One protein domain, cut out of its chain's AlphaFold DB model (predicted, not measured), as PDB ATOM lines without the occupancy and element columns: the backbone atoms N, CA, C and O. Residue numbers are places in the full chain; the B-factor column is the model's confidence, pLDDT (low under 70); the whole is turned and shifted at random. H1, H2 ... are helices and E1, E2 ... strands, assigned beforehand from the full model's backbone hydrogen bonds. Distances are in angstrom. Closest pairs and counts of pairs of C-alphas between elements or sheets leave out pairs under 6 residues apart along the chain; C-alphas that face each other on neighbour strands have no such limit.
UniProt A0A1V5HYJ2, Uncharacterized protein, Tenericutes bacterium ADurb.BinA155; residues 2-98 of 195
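What this domain is: This is residues 2 to 98 of the 195 residues of an uncharacterized protein of Tenericutes bacterium ADurb.BinA155 (UniProt A0A1V5HYJ2). What shape is it? With little regular structure, unnamed residues 2 to 23 lead into a strongly twisted, branched mixed sheet built round E4, which H1 only grazes. What builds it? The 97 printed residues include 34 in named elements, mostly strand: E1 H1 E2 E3 E4 E5 E6. How large? It is only just compact, close to loose, with radius of gyration of the C-alphas 15.0 A and spans of 43 by 32 by 28 A.

Where its parts are: Where are the elements? E1 is residues 24 to 28, from C-alpha 24 at (30.261, 3.377, 35.648); H1 41 to 46; E2 51 to 54; E3 61 to 64; E4 70 to 76; E5 84 to 86; E6 93 to 97, to C-alpha 97 at (33.350, 3.671, 52.044). Which is longest? E4 spans 20.0 A.

How they stand to each other: What neighbours E4? Parallel E1 is on one side (N 25 to O 70, 2.9 A); antiparallel E3 (N 63 to O 71, 3.0 A) and parallel E6 (N 75 to O 95, 2.8 A) are on the other side. What lies beyond? Hairpins E2 and E3 (N 51 to O 64, 2.9 A) and E5 and E6 (N 85 to O 94, 2.9 A) are antiparallel; E2 E3 E4 form a meander, successive antiparallel neighbours. And H1? It only grazes the sheet, closest at the C-alphas of Ile 42 and Leu 52, 7.2 A; every O i to N i+4 pair is within hydrogen-bond range.

The domain as a whole: Is it continuous? The printed part has no cut; E1 to H1 is a long link. Where is confidence low? pLDDT is under 70 at residues 2 to 7, 11 to 12, 14 to 15 and 17 to 22.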
ATOM      1  N   ALA A   2      26.240  -1.267  23.034       42.28
ATOM      2  CA  ALA A   2      26.523  -0.045  23.789       42.28
ATOM      3  C   ALA A   2      25.795  -0.148  25.134       42.28
ATOM      4  O   ALA A   2      24.576  -0.342  25.133       42.28
ATOM      5  N   HIS A   3      26.512  -0.092  26.256       55.69
ATOM      6  CA  HIS A   3      25.846  -0.050  27.556       55.69
ATOM      7  C   HIS A   3      25.060   1.266  27.671       55.69
ATOM      8  O   HIS A   3      25.573   2.344  27.368       55.69
ATOM      9  N   GLY A   4      23.766   1.153  27.982       52.34
ATOM     10  CA  GLY A   4      22.819   2.268  27.970       52.34
ATOM     11  C   GLY A   4      23.118   3.328  29.030       52.34
ATOM     12  O   GLY A   4      23.866   3.105  29.976       52.34
ATOM     13  N   VAL A   5      22.504   4.502  28.877       54.41
ATOM     14  CA  VAL A   5      22.586   5.572  29.876       54.41
ATOM     15  C   VAL A   5      21.656   5.236  31.047       54.41
ATOM     16  O   VAL A   5      20.453   5.066  30.857       54.41
ATOM     17  N   PHE A   6      22.195   5.169  32.266       60.94
ATOM     18  CA  PHE A   6      21.420   4.874  33.475       60.94
ATOM     19  C   PHE A   6      20.856   6.149  34.118       60.94
ATOM     20  O   PHE A   6      21.428   6.712  35.050       60.94
ATOM     21  N   CYS A   7      19.694   6.594  33.640       65.56
ATOM     22  CA  CYS A   7      19.003   7.788  34.137       65.56
ATOM     23  C   CYS A   7      17.807   7.458  35.047       65.56
ATOM     24  O   CYS A   7      16.673   7.850  34.782       65.56
ATOM     25  N   PHE A   8      18.029   6.753  36.160       72.50
ATOM     26  CA  PHE A   8      16.923   6.254  37.000       72.50
ATOM     27  C   PHE A   8      15.987   7.340  37.554       72.50
ATOM     28  O   PHE A   8      14.820   7.065  37.809       72.50
ATOM     29  N   TYR A   9      16.469   8.572  37.735       74.50
ATOM     30  CA  TYR A   9      15.637   9.681  38.216       74.50
ATOM     31  C   TYR A   9      14.722  10.269  37.136       74.50
ATOM     32  O   TYR A   9      13.678  10.812  37.490       74.50
ATOM     33  N   GLU A  10      15.027  10.097  35.845       74.12
ATOM     34  CA  GLU A  10      14.133  10.501  34.744       74.12
ATOM     35  C   GLU A  10      12.844   9.667  34.728       74.12
ATOM     36  O   GLU A  10      11.786  10.160  34.350       74.12
ATOM     37  N   HIS A  11      12.895   8.431  35.234       66.19
ATOM     38  CA  HIS A  11      11.713   7.577  35.394       66.19
ATOM     39  C   HIS A  11      10.785   8.013  36.541       66.19
ATOM     40  O   HIS A  11       9.691   7.470  36.683       66.19
ATOM     41  N   ILE A  12      11.221   8.948  37.390       68.44
ATOM     42  CA  ILE A  12      10.528   9.322  38.634       68.44
ATOM     43  C   ILE A  12      10.153  10.801  38.635       68.44
ATOM     44  O   ILE A  12       9.135  11.190  39.206       68.44
ATOM     45  N   PHE A  13      10.972  11.631  38.001       70.69
ATOM     46  CA  PHE A  13      10.796  13.066  37.944       70.69
ATOM     47  C   PHE A  13      10.518  13.506  36.513       70.69
ATOM     48  O   PHE A  13      11.409  13.519  35.664       70.69
ATOM     49  N   GLU A  14       9.278  13.923  36.267       67.88
ATOM     50  CA  GLU A  14       8.893  14.530  34.999       67.88
ATOM     51  C   GLU A  14       9.744  15.783  34.734       67.88
ATOM     52  O   GLU A  14       9.866  16.665  35.589       67.88
ATOM     53  N   GLY A  15      10.378  15.839  33.560       63.41
ATOM     54  CA  GLY A  15      11.245  16.951  33.159       63.41
ATOM     55  C   GLY A  15      12.644  16.956  33.787       63.41
ATOM     56  O   GLY A  15      13.381  17.920  33.578       63.41
ATOM     57  N   PHE A  16      13.042  15.916  34.532       72.00
ATOM     58  CA  PHE A  16      14.436  15.770  34.952       72.00
ATOM     59  C   PHE A  16      15.310  15.476  33.731       72.00
ATOM     60  O   PHE A  16      14.987  14.609  32.926       72.00
ATOM     61  N   ILE A  17      16.408  16.216  33.590       63.97
ATOM     62  CA  ILE A  17      17.397  16.002  32.534       63.97
ATOM     63  C   ILE A  17      18.685  15.597  33.230       63.97
ATOM     64  O   ILE A  17      19.310  16.419  33.910       63.97
ATOM     65  N   SER A  18      19.093  14.341  33.071       63.75
ATOM     66  CA  SER A  18      20.409  13.921  33.528       63.75
ATOM     67  C   SER A  18      21.472  14.563  32.642       63.75
ATOM     68  O   SER A  18      21.596  14.268  31.455       63.75
ATOM     69  N   THR A  19      22.264  15.466  33.211       54.88
ATOM     70  CA  THR A  19      23.350  16.141  32.486       54.88
ATOM     71  C   THR A  19      24.631  15.307  32.418       54.88
ATOM     72  O   THR A  19      25.619  15.747  31.830       54.88
ATOM     73  N   VAL A  20      24.637  14.105  33.009       56.75
ATOM     74  CA  VAL A  20      25.817  13.241  33.118       56.75
ATOM     75  C   VAL A  20      25.478  11.840  32.619       56.75
ATOM     76  O   VAL A  20      24.697  11.121  33.237       56.75
ATOM     77  N   GLN A  21      26.102  11.441  31.510       60.91
ATOM     78  CA  GLN A  21      26.198  10.035  31.124       60.91
ATOM     79  C   GLN A  21      27.305   9.390  31.966       60.91
ATOM     80  O   GLN A  21      28.420   9.917  32.009       60.91
ATOM     81  N   THR A  22      26.994   8.299  32.667       68.06
ATOM     82  CA  THR A  22      27.970   7.562  33.482       68.06
ATOM     83  C   THR A  22      28.458   6.354  32.690       68.06
ATOM     84  O   THR A  22      27.668   5.648  32.066       68.06
ATOM     85  N   THR A  23      29.772   6.141  32.672       81.12
ATOM     86  CA  THR A  23      30.381   4.911  32.140       81.12
ATOM     87  C   THR A  23      30.620   3.901  33.256       81.12
ATOM     88  O   THR A  23      31.328   2.927  33.066       81.12
ATOM     89  N   ASP A  24      30.080   4.158  34.441       85.38
ATOM     90  CA  ASP A  24      30.261   3.377  35.648       85.38
ATOM     91  C   ASP A  24      28.928   3.188  36.380       85.38
ATOM     92  O   ASP A  24      28.048   4.057  36.372       85.38
ATOM     93  N   VAL A  25      28.782   2.030  37.024       89.38
ATOM     94  CA  VAL A  25      27.698   1.732  37.961       89.38
ATOM     95  C   VAL A  25      28.263   1.174  39.264       89.38
ATOM     96  O   VAL A  25      29.007   0.191  39.289       89.38
ATOM     97  N   ASP A  26      27.852   1.797  40.366       91.81
ATOM     98  CA  ASP A  26      28.219   1.408  41.722       91.81
ATOM     99  C   ASP A  26      27.093   0.611  42.390       91.81
ATOM    100  O   ASP A  26      26.009   1.137  42.663       91.81
ATOM    101  N   PHE A  27      27.360  -0.643  42.753       93.25
ATOM    102  CA  PHE A  27      26.439  -1.446  43.556       93.25
ATOM    103  C   PHE A  27      26.787  -1.367  45.035       93.25
ATOM    104  O   PHE A  27      27.761  -1.960  45.500       93.25
ATOM    105  N   TYR A  28      25.945  -0.695  45.813       95.12
ATOM    106  CA  TYR A  28      26.049  -0.737  47.265       95.12
ATOM    107  C   TYR A  28      25.497  -2.055  47.841       95.12
ATOM    108  O   TYR A  28      24.354  -2.434  47.586       95.12
ATOM    109  N   VAL A  29      26.307  -2.729  48.663       93.94
ATOM    110  CA  VAL A  29      26.018  -4.025  49.286       93.94
ATOM    111  C   VAL A  29      25.994  -3.879  50.820       93.94
ATOM    112  O   VAL A  29      27.050  -3.918  51.460       93.94
ATOM    113  N   PRO A  30      24.806  -3.730  51.447       88.69
ATOM    114  CA  PRO A  30      24.684  -3.438  52.880       88.69
ATOM    115  C   PRO A  30      25.286  -4.508  53.799       88.69
ATOM    116  O   PRO A  30      26.012  -4.183  54.738       88.69
ATOM    117  N   ASP A  31      25.010  -5.781  53.499       88.56
ATOM    118  CA  ASP A  31      25.387  -6.949  54.303       88.56
ATOM    119  C   ASP A  31      26.439  -7.796  53.563       88.56
ATOM    120  O   ASP A  31      26.298  -9.003  53.361       88.56
ATOM    121  N   ALA A  32      27.534  -7.145  53.156       87.06
ATOM    122  CA  ALA A  32      28.592  -7.707  52.310       87.06
ATOM    123  C   ALA A  32      29.080  -9.114  52.718       87.06
ATOM    124  O   ALA A  32      29.299  -9.965  51.859       87.06
ATOM    125  N   LYS A  33      29.215  -9.402  54.022       86.62
ATOM    126  CA  LYS A  33      29.694 -10.713  54.512       86.62
ATOM    127  C   LYS A  33      28.679 -11.851  54.351       86.62
ATOM    128  O   LYS A  33      29.082 -13.007  54.384       86.62
ATOM    129  N   ARG A  34      27.388 -11.536  54.220       87.94
ATOM    130  CA  ARG A  34      26.276 -12.503  54.184       87.94
ATOM    131  C   ARG A  34      25.760 -12.779  52.776       87.94
ATOM    132  O   ARG A  34      24.757 -13.465  52.621       87.94
ATOM    133  N   ILE A  35      26.412 -12.229  51.756       86.44
ATOM    134  CA  ILE A  35      26.030 -12.480  50.371       86.44
ATOM    135  C   ILE A  35      26.284 -13.950  50.031       86.44
ATOM    136  O   ILE A  35      27.425 -14.404  49.972       86.44
ATOM    137  N   GLU A  36      25.201 -14.676  49.783       85.38
ATOM    138  CA  GLU A  36      25.234 -16.044  49.284       85.38
ATOM    139  C   GLU A  36      24.747 -16.055  47.840       85.38
ATOM    140  O   GLU A  36      23.576 -15.802  47.550       85.38
ATOM    141  N   THR A  37      25.653 -16.342  46.912       81.25
ATOM    142  CA  THR A  37      25.314 -16.518  45.503       81.25
ATOM    143  C   THR A  37      25.183 -18.007  45.198       81.25
ATOM    144  O   THR A  37      26.025 -18.817  45.587       81.25
ATOM    145  N   LYS A  38      24.110 -18.382  44.486       77.75
ATOM    146  CA  LYS A  38      23.914 -19.755  43.978       77.75
ATOM    147  C   LYS A  38      24.811 -20.079  42.775       77.75
ATOM    148  O   LYS A  38      24.955 -21.242  42.425       77.75
ATOM    149  N   GLY A  39      25.387 -19.055  42.148       75.75
ATOM    150  CA  GLY A  39      26.293 -19.166  41.011       75.75
ATOM    151  C   GLY A  39      27.526 -18.284  41.180       75.75
ATOM    152  O   GLY A  39      27.664 -17.568  42.176       75.75
ATOM    153  N   ASN A  40      28.419 -18.341  40.197       85.19
ATOM    154  CA  ASN A  40      29.639 -17.549  40.177       85.19
ATOM    155  C   ASN A  40      29.399 -16.236  39.419       85.19
ATOM    156  O   ASN A  40      29.245 -16.238  38.200       85.19
ATOM    157  N   VAL A  41      29.369 -15.116  40.146       88.38
ATOM    158  CA  VAL A  41      29.161 -13.779  39.559       88.38
ATOM    159  C   VAL A  41      30.260 -13.441  38.550       88.38
ATOM    160  O   VAL A  41      29.976 -12.824  37.529       88.38
ATOM    161  N   ILE A  42      31.496 -13.889  38.801       92.50
ATOM    162  CA  ILE A  42      32.625 -13.663  37.894       92.50
ATOM    163  C   ILE A  42      32.369 -14.358  36.555       92.50
ATOM    164  O   ILE A  42      32.530 -13.736  35.512       92.50
ATOM    165  N   ASP A  43      31.922 -15.617  36.575       92.12
ATOM    166  CA  ASP A  43      31.645 -16.368  35.343       92.12
ATOM    167  C   ASP A  43      30.430 -15.801  34.597       92.12
ATOM    168  O   ASP A  43      30.437 -15.737  33.369       92.12
ATOM    169  N   ALA A  44      29.407 -15.348  35.331       91.81
ATOM    170  CA  ALA A  44      28.227 -14.718  34.745       91.81
ATOM    171  C   ALA A  44      28.582 -13.423  34.000       91.81
ATOM    172  O   ALA A  44      28.168 -13.245  32.858       91.81
ATOM    173  N   LEU A  45      29.382 -12.548  34.618       93.62
ATOM    174  CA  LEU A  45      29.828 -11.300  33.993       93.62
ATOM    175  C   LEU A  45      30.817 -11.558  32.852       93.62
ATOM    176  O   LEU A  45      30.711 -10.931  31.803       93.62
ATOM    177  N   LYS A  46      31.705 -12.547  32.993       94.25
ATOM    178  CA  LYS A  46      32.591 -12.970  31.902       94.25
ATOM    179  C   LYS A  46      31.813 -13.460  30.678       94.25
ATOM    180  O   LYS A  46      32.211 -13.184  29.554       94.25
ATOM    181  N   GLY A  47      30.692 -14.157  30.881       93.75
ATOM    182  CA  GLY A  47      29.785 -14.562  29.801       93.75
ATOM    183  C   GLY A  47      29.084 -13.396  29.087       93.75
ATOM    184  O   GLY A  47      28.474 -13.615  28.045       93.75
ATOM    185  N   LEU A  48      29.174 -12.181  29.637       93.75
ATOM    186  CA  LEU A  48      28.675 -10.927  29.069       93.75
ATOM    187  C   LEU A  48      29.818 -10.020  28.567       93.75
ATOM    188  O   LEU A  48      29.616  -8.818  28.427       93.75
ATOM    189  N   ASP A  49      31.004 -10.588  28.325       95.06
ATOM    190  CA  ASP A  49      32.221  -9.898  27.873       95.06
ATOM    191  C   ASP A  49      32.799  -8.872  28.866       95.06
ATOM    192  O   ASP A  49      33.533  -7.968  28.477       95.06
ATOM    193  N   PHE A  50      32.523  -9.022  30.165       96.06
ATOM    194  CA  PHE A  50      33.202  -8.237  31.196       96.06
ATOM    195  C   PHE A  50      34.471  -8.926  31.699       96.06
ATOM    196  O   PHE A  50      34.436 -10.065  32.177       96.06
ATOM    197  N   ASP A  51      35.573  -8.181  31.719       96.25
ATOM    198  CA  ASP A  51      36.830  -8.614  32.317       96.25
ATOM    199  C   ASP A  51      36.933  -8.178  33.781       96.25
ATOM    200  O   ASP A  51      36.713  -7.017  34.134       96.25
ATOM    201  N   LEU A  52      37.313  -9.116  34.653       96.31
ATOM    202  CA  LEU A  52      37.608  -8.821  36.054       96.31
ATOM    203  C   LEU A  52      38.996  -8.185  36.179       96.31
ATOM    204  O   LEU A  52      40.019  -8.846  35.998       96.31
ATOM    205  N   VAL A  53      39.027  -6.934  36.620       95.75
ATOM    206  CA  VAL A  53      40.234  -6.203  36.998       95.75
ATOM    207  C   VAL A  53      40.296  -6.088  38.517       95.75
ATOM    208  O   VAL A  53      39.308  -5.770  39.182       95.75
ATOM    209  N   ARG A  54      41.472  -6.347  39.093       94.50
ATOM    210  CA  ARG A  54      41.722  -6.148  40.525       94.50
ATOM    211  C   ARG A  54      42.789  -5.095  40.733       94.50
ATOM    212  O   ARG A  54      43.866  -5.179  40.151       94.50
ATOM    213  N   ASP A  55      42.483  -4.131  41.590       92.00
ATOM    214  CA  ASP A  55      43.466  -3.157  42.040       92.00
ATOM    215  C   ASP A  55      44.595  -3.863  42.806       92.00
ATOM    216  O   ASP A  55      44.346  -4.673  43.701       92.00
ATOM    217  N   THR A  56      45.843  -3.575  42.445       90.00
ATOM    218  CA  THR A  56      47.011  -4.285  42.985       90.00
ATOM    219  C   THR A  56      47.307  -3.927  44.438       90.00
ATOM    220  O   THR A  56      47.921  -4.728  45.140       90.00
ATOM    221  N   LEU A  57      46.866  -2.755  44.904       89.75
ATOM    222  CA  LEU A  57      47.125  -2.263  46.255       89.75
ATOM    223  C   LEU A  57      46.024  -2.676  47.240       89.75
ATOM    224  O   LEU A  57      46.303  -3.014  48.387       89.75
ATOM    225  N   THR A  58      44.771  -2.638  46.797       89.81
ATOM    226  CA  THR A  58      43.578  -2.772  47.646       89.81
ATOM    227  C   THR A  58      42.793  -4.055  47.393       89.81
ATOM    228  O   THR A  58      41.894  -4.378  48.167       89.81
ATOM    229  N   ALA A  59      43.104  -4.788  46.319       92.50
ATOM    230  CA  ALA A  59      42.331  -5.921  45.805       92.50
ATOM    231  C   ALA A  59      40.891  -5.580  45.370       92.50
ATOM    232  O   ALA A  59      40.118  -6.502  45.085       92.50
ATOM    233  N   LYS A  60      40.525  -4.287  45.279       96.00
ATOM    234  CA  LYS A  60      39.207  -3.833  44.800       96.00
ATOM    235  C   LYS A  60      38.910  -4.485  43.457       96.00
ATOM    236  O   LYS A  60      39.727  -4.417  42.542       96.00
ATOM    237  N   SER A  61      37.755  -5.136  43.361       96.12
ATOM    238  CA  SER A  61      37.297  -5.770  42.127       96.12
ATOM    239  C   SER A  61      36.486  -4.777  41.300       96.12
ATOM    240  O   SER A  61      35.581  -4.136  41.831       96.12
ATOM    241  N   ARG A  62      36.805  -4.682  40.011       96.19
ATOM    242  CA  ARG A  62      36.066  -3.925  38.996       96.19
ATOM    243  C   ARG A  62      35.834  -4.830  37.798       96.19
ATOM    244  O   ARG A  62      36.712  -5.626  37.467       96.19
ATOM    245  N   PHE A  63      34.676  -4.727  37.169       96.50
ATOM    246  CA  PHE A  63      34.399  -5.427  35.919       96.50
ATOM    247  C   PHE A  63      34.311  -4.406  34.803       96.50
ATOM    248  O   PHE A  63      33.575  -3.437  34.949       96.50
ATOM    249  N   ILE A  64      35.061  -4.614  33.727       95.56
ATOM    250  CA  ILE A  64      35.167  -3.652  32.628       95.56
ATOM    251  C   ILE A  64      34.734  -4.334  31.334       95.56
ATOM    252  O   ILE A  64      35.223  -5.419  31.021       95.56
ATOM    253  N   SER A  65      33.806  -3.718  30.610       94.12
ATOM    254  CA  SER A  65      33.372  -4.169  29.285       94.12
ATOM    255  C   SER A  65      34.304  -3.654  28.168       94.12
ATOM    256  O   SER A  65      35.115  -2.751  28.398       94.12
ATOM    257  N   PRO A  66      34.172  -4.140  26.917       92.88
ATOM    258  CA  PRO A  66      35.015  -3.697  25.802       92.88
ATOM    259  C   PRO A  66      34.855  -2.212  25.429       92.88
ATOM    260  O   PRO A  66      35.765  -1.614  24.858       92.88
ATOM    261  N   ASP A  67      33.707  -1.608  25.737       89.00
ATOM    262  CA  ASP A  67      33.403  -0.179  25.578       89.00
ATOM    263  C   ASP A  67      33.712   0.654  26.840       89.00
ATOM    264  O   ASP A  67      33.362   1.832  26.897       89.00
ATOM    265  N   ASN A  68      34.452   0.086  27.799       89.00
ATOM    266  CA  ASN A  68      34.878   0.706  29.062       89.00
ATOM    267  C   ASN A  68      33.737   1.049  30.031       89.00
ATOM    268  O   ASN A  68      33.873   1.973  30.835       89.00
ATOM    269  N   PHE A  69      32.623   0.317  29.982       90.44
ATOM    270  CA  PHE A  69      31.627   0.382  31.040       90.44
ATOM    271  C   PHE A  69      32.133  -0.377  32.271       90.44
ATOM    272  O   PHE A  69      32.550  -1.533  32.169       90.44
ATOM    273  N   GLU A  70      32.105   0.269  33.433       93.50
ATOM    274  CA  GLU A  70      32.635  -0.267  34.684       93.50
ATOM    275  C   GLU A  70      31.516  -0.657  35.656       93.50
ATOM    276  O   GLU A  70      30.593   0.110  35.922       93.50
ATOM    277  N   ILE A  71      31.621  -1.849  36.242       94.75
ATOM    278  CA  ILE A  71      30.801  -2.273  37.379       94.75
ATOM    279  C   ILE A  71      31.692  -2.360  38.612       94.75
ATOM    280  O   ILE A  71      32.663  -3.130  38.651       94.75
ATOM    281  N   GLU A  72      31.314  -1.621  39.647       95.31
ATOM    282  CA  GLU A  72      31.983  -1.607  40.939       95.31
ATOM    283  C   GLU A  72      31.027  -1.991  42.074       95.31
ATOM    284  O   GLU A  72      29.801  -1.933  41.959       95.31
ATOM    285  N   PHE A  73      31.604  -2.401  43.205       95.56
ATOM    286  CA  PHE A  73      30.850  -2.773  44.396       95.56
ATOM    287  C   PHE A  73      31.331  -1.966  45.592       95.56
ATOM    288  O   PHE A  73      32.531  -1.900  45.866       95.56
ATOM    289  N   LEU A  74      30.378  -1.416  46.336       96.38
ATOM    290  CA  LEU A  74      30.603  -0.607  47.523       96.38
ATOM    291  C   LEU A  74      30.045  -1.315  48.756       96.38
ATOM    292  O   LEU A  74      28.972  -1.911  48.726       96.38
ATOM    293  N   ALA A  75      30.739  -1.197  49.878       95.62
ATOM    294  CA  ALA A  75      30.295  -1.687  51.173       95.62
ATOM    295  C   ALA A  75      30.537  -0.634  52.258       95.62
ATOM    296  O   ALA A  75      31.274   0.334  52.075       95.62
ATOM    297  N   ASN A  76      29.915  -0.820  53.418       94.50
ATOM    298  CA  ASN A  76      30.155   0.066  54.553       94.50
ATOM    299  C   ASN A  76      31.577  -0.100  55.084       94.50
ATOM    300  O   ASN A  76      32.033  -1.229  55.271       94.50
ATOM    301  N   LEU A  77      32.224   1.017  55.417       93.31
ATOM    302  CA  LEU A  77      33.466   1.003  56.184       93.31
ATOM    303  C   LEU A  77      33.269   0.269  57.513       93.31
ATOM    304  O   LEU A  77      32.455   0.657  58.356       93.31
ATOM    305  N   THR A  78      34.020  -0.811  57.683       85.12
ATOM    306  CA  THR A  78      34.021  -1.647  58.879       85.12
ATOM    307  C   THR A  78      34.938  -1.061  59.957       85.12
ATOM    308  O   THR A  78      35.767  -0.192  59.702       85.12
ATOM    309  N   LYS A  79      34.774  -1.508  61.212       85.00
ATOM    310  CA  LYS A  79      35.533  -0.980  62.368       85.00
ATOM    311  C   LYS A  79      37.045  -1.205  62.274       85.00
ATOM    312  O   LYS A  79      37.802  -0.462  62.883       85.00
ATOM    313  N   ASP A  80      37.453  -2.242  61.558       86.75
ATOM    314  CA  ASP A  80      38.849  -2.560  61.247       86.75
ATOM    315  C   ASP A  80      39.448  -1.622  60.182       86.75
ATOM    316  O   ASP A  80      40.659  -1.626  59.993       86.75
ATOM    317  N   GLY A  81      38.625  -0.800  59.514       87.50
ATOM    318  CA  GLY A  81      39.073   0.177  58.524       87.50
ATOM    319  C   GLY A  81      39.666  -0.445  57.260       87.50
ATOM    320  O   GLY A  81      40.410   0.231  56.552       87.50
ATOM    321  N   ALA A  82      39.381  -1.723  56.988       91.75
ATOM    322  CA  ALA A  82      39.888  -2.419  55.811       91.75
ATOM    323  C   ALA A  82      39.366  -1.752  54.534       91.75
ATOM    324  O   ALA A  82      38.163  -1.607  54.404       91.75
ATOM    325  N   ALA A  83      40.247  -1.388  53.595       93.25
ATOM    326  CA  ALA A  83      39.871  -0.661  52.373       93.25
ATOM    327  C   ALA A  83      38.904  -1.435  51.460       93.25
ATOM    328  O   ALA A  83      38.133  -0.833  50.710       93.25
ATOM    329  N   THR A  84      38.943  -2.767  51.516       95.88
ATOM    330  CA  THR A  84      38.032  -3.642  50.784       95.88
ATOM    331  C   THR A  84      37.512  -4.765  51.666       95.88
ATOM    332  O   THR A  84      38.124  -5.153  52.664       95.88
ATOM    333  N   ILE A  85      36.363  -5.312  51.277       95.00
ATOM    334  CA  ILE A  85      35.737  -6.450  51.940       95.00
ATOM    335  C   ILE A  85      35.285  -7.481  50.913       95.00
ATOM    336  O   ILE A  85      34.688  -7.151  49.887       95.00
ATOM    337  N   ARG A  86      35.552  -8.757  51.197       93.75
ATOM    338  CA  ARG A  86      35.060  -9.852  50.361       93.75
ATOM    339  C   ARG A  86      33.540  -9.961  50.477       93.75
ATOM    340  O   ARG A  86      33.006 -10.020  51.587       93.75
ATOM    341  N   LEU A  87      32.864 -10.043  49.336       93.50
ATOM    342  CA  LEU A  87      31.424 -10.259  49.254       93.50
ATOM    343  C   LEU A  87      31.108 -11.746  49.423       93.50
ATOM    344  O   LEU A  87      31.215 -12.511  48.466       93.50
ATOM    345  N   GLY A  88      30.765 -12.138  50.653       90.06
ATOM    346  CA  GLY A  88      30.384 -13.494  51.050       90.06
ATOM    347  C   GLY A  88      31.137 -14.586  50.291       90.06
ATOM    348  O   GLY A  88      32.366 -14.644  50.387       90.06
ATOM    349  N   ASN A  89      30.432 -15.424  49.522       90.50
ATOM    350  CA  ASN A  89      31.031 -16.460  48.666       90.50
ATOM    351  C   ASN A  89      31.233 -16.051  47.188       90.50
ATOM    352  O   ASN A  89      31.771 -16.851  46.427       90.50
ATOM    353  N   ALA A  90      30.904 -14.816  46.794       90.19
ATOM    354  CA  ALA A  90      30.856 -14.371  45.394       90.19
ATOM    355  C   ALA A  90      32.231 -14.214  44.709       90.19
ATOM    356  O   ALA A  90      32.300 -14.016  43.501       90.19
ATOM    357  N   GLY A  91      33.338 -14.259  45.463       89.81
ATOM    358  CA  GLY A  91      34.697 -14.133  44.907       89.81
ATOM    359  C   GLY A  91      35.116 -12.707  44.510       89.81
ATOM    360  O   GLY A  91      36.195 -12.523  43.940       89.81
ATOM    361  N   ILE A  92      34.296 -11.712  44.851       94.25
ATOM    362  CA  ILE A  92      34.461 -10.288  44.533       94.25
ATOM    363  C   ILE A  92      34.802  -9.514  45.811       94.25
ATOM    364  O   ILE A  92      34.359  -9.879  46.903       94.25
ATOM    365  N   TYR A  93      35.588  -8.449  45.673       95.69
ATOM    366  CA  TYR A  93      35.936  -7.529  46.755       95.69
ATOM    367  C   TYR A  93      35.328  -6.154  46.495       95.69
ATOM    368  O   TYR A  93      35.660  -5.516  45.496       95.69
ATOM    369  N   ALA A  94      34.463  -5.712  47.405       96.12
ATOM    370  CA  ALA A  94      33.865  -4.385  47.383       96.12
ATOM    371  C   ALA A  94      34.779  -3.365  48.068       96.12
ATOM    372  O   ALA A  94      35.405  -3.681  49.082       96.12
ATOM    373  N   GLU A  95      34.820  -2.144  47.543       96.38
ATOM    374  CA  GLU A  95      35.440  -1.003  48.212       96.38
ATOM    375  C   GLU A  95      34.605  -0.612  49.427       96.38
ATOM    376  O   GLU A  95      33.385  -0.467  49.342       96.38
ATOM    377  N   THR A  96      35.244  -0.430  50.577       95.56
ATOM    378  CA  THR A  96      34.526   0.053  51.751       95.56
ATOM    379  C   THR A  96      34.592   1.571  51.822       95.56
ATOM    380  O   THR A  96      35.679   2.150  51.837       95.56
ATOM    381  N   LEU A  97      33.440   2.220  51.943       94.88
ATOM    382  CA  LEU A  97      33.350   3.671  52.044       94.88
ATOM    383  C   LEU A  97      32.599   4.090  53.312       94.88
ATOM    384  O   LEU A  97      31.668   3.410  53.761       94.88
ATOM    385  N   PRO A  98      32.980   5.220  53.933       93.44
ATOM    386  CA  PRO A  98      32.219   5.764  55.042       93.44
ATOM    387  C   PRO A  98      30.865   6.281  54.542       93.44
ATOM    388  O   PRO A  98      30.752   6.801  53.434       93.44
TER     389      PRO A  98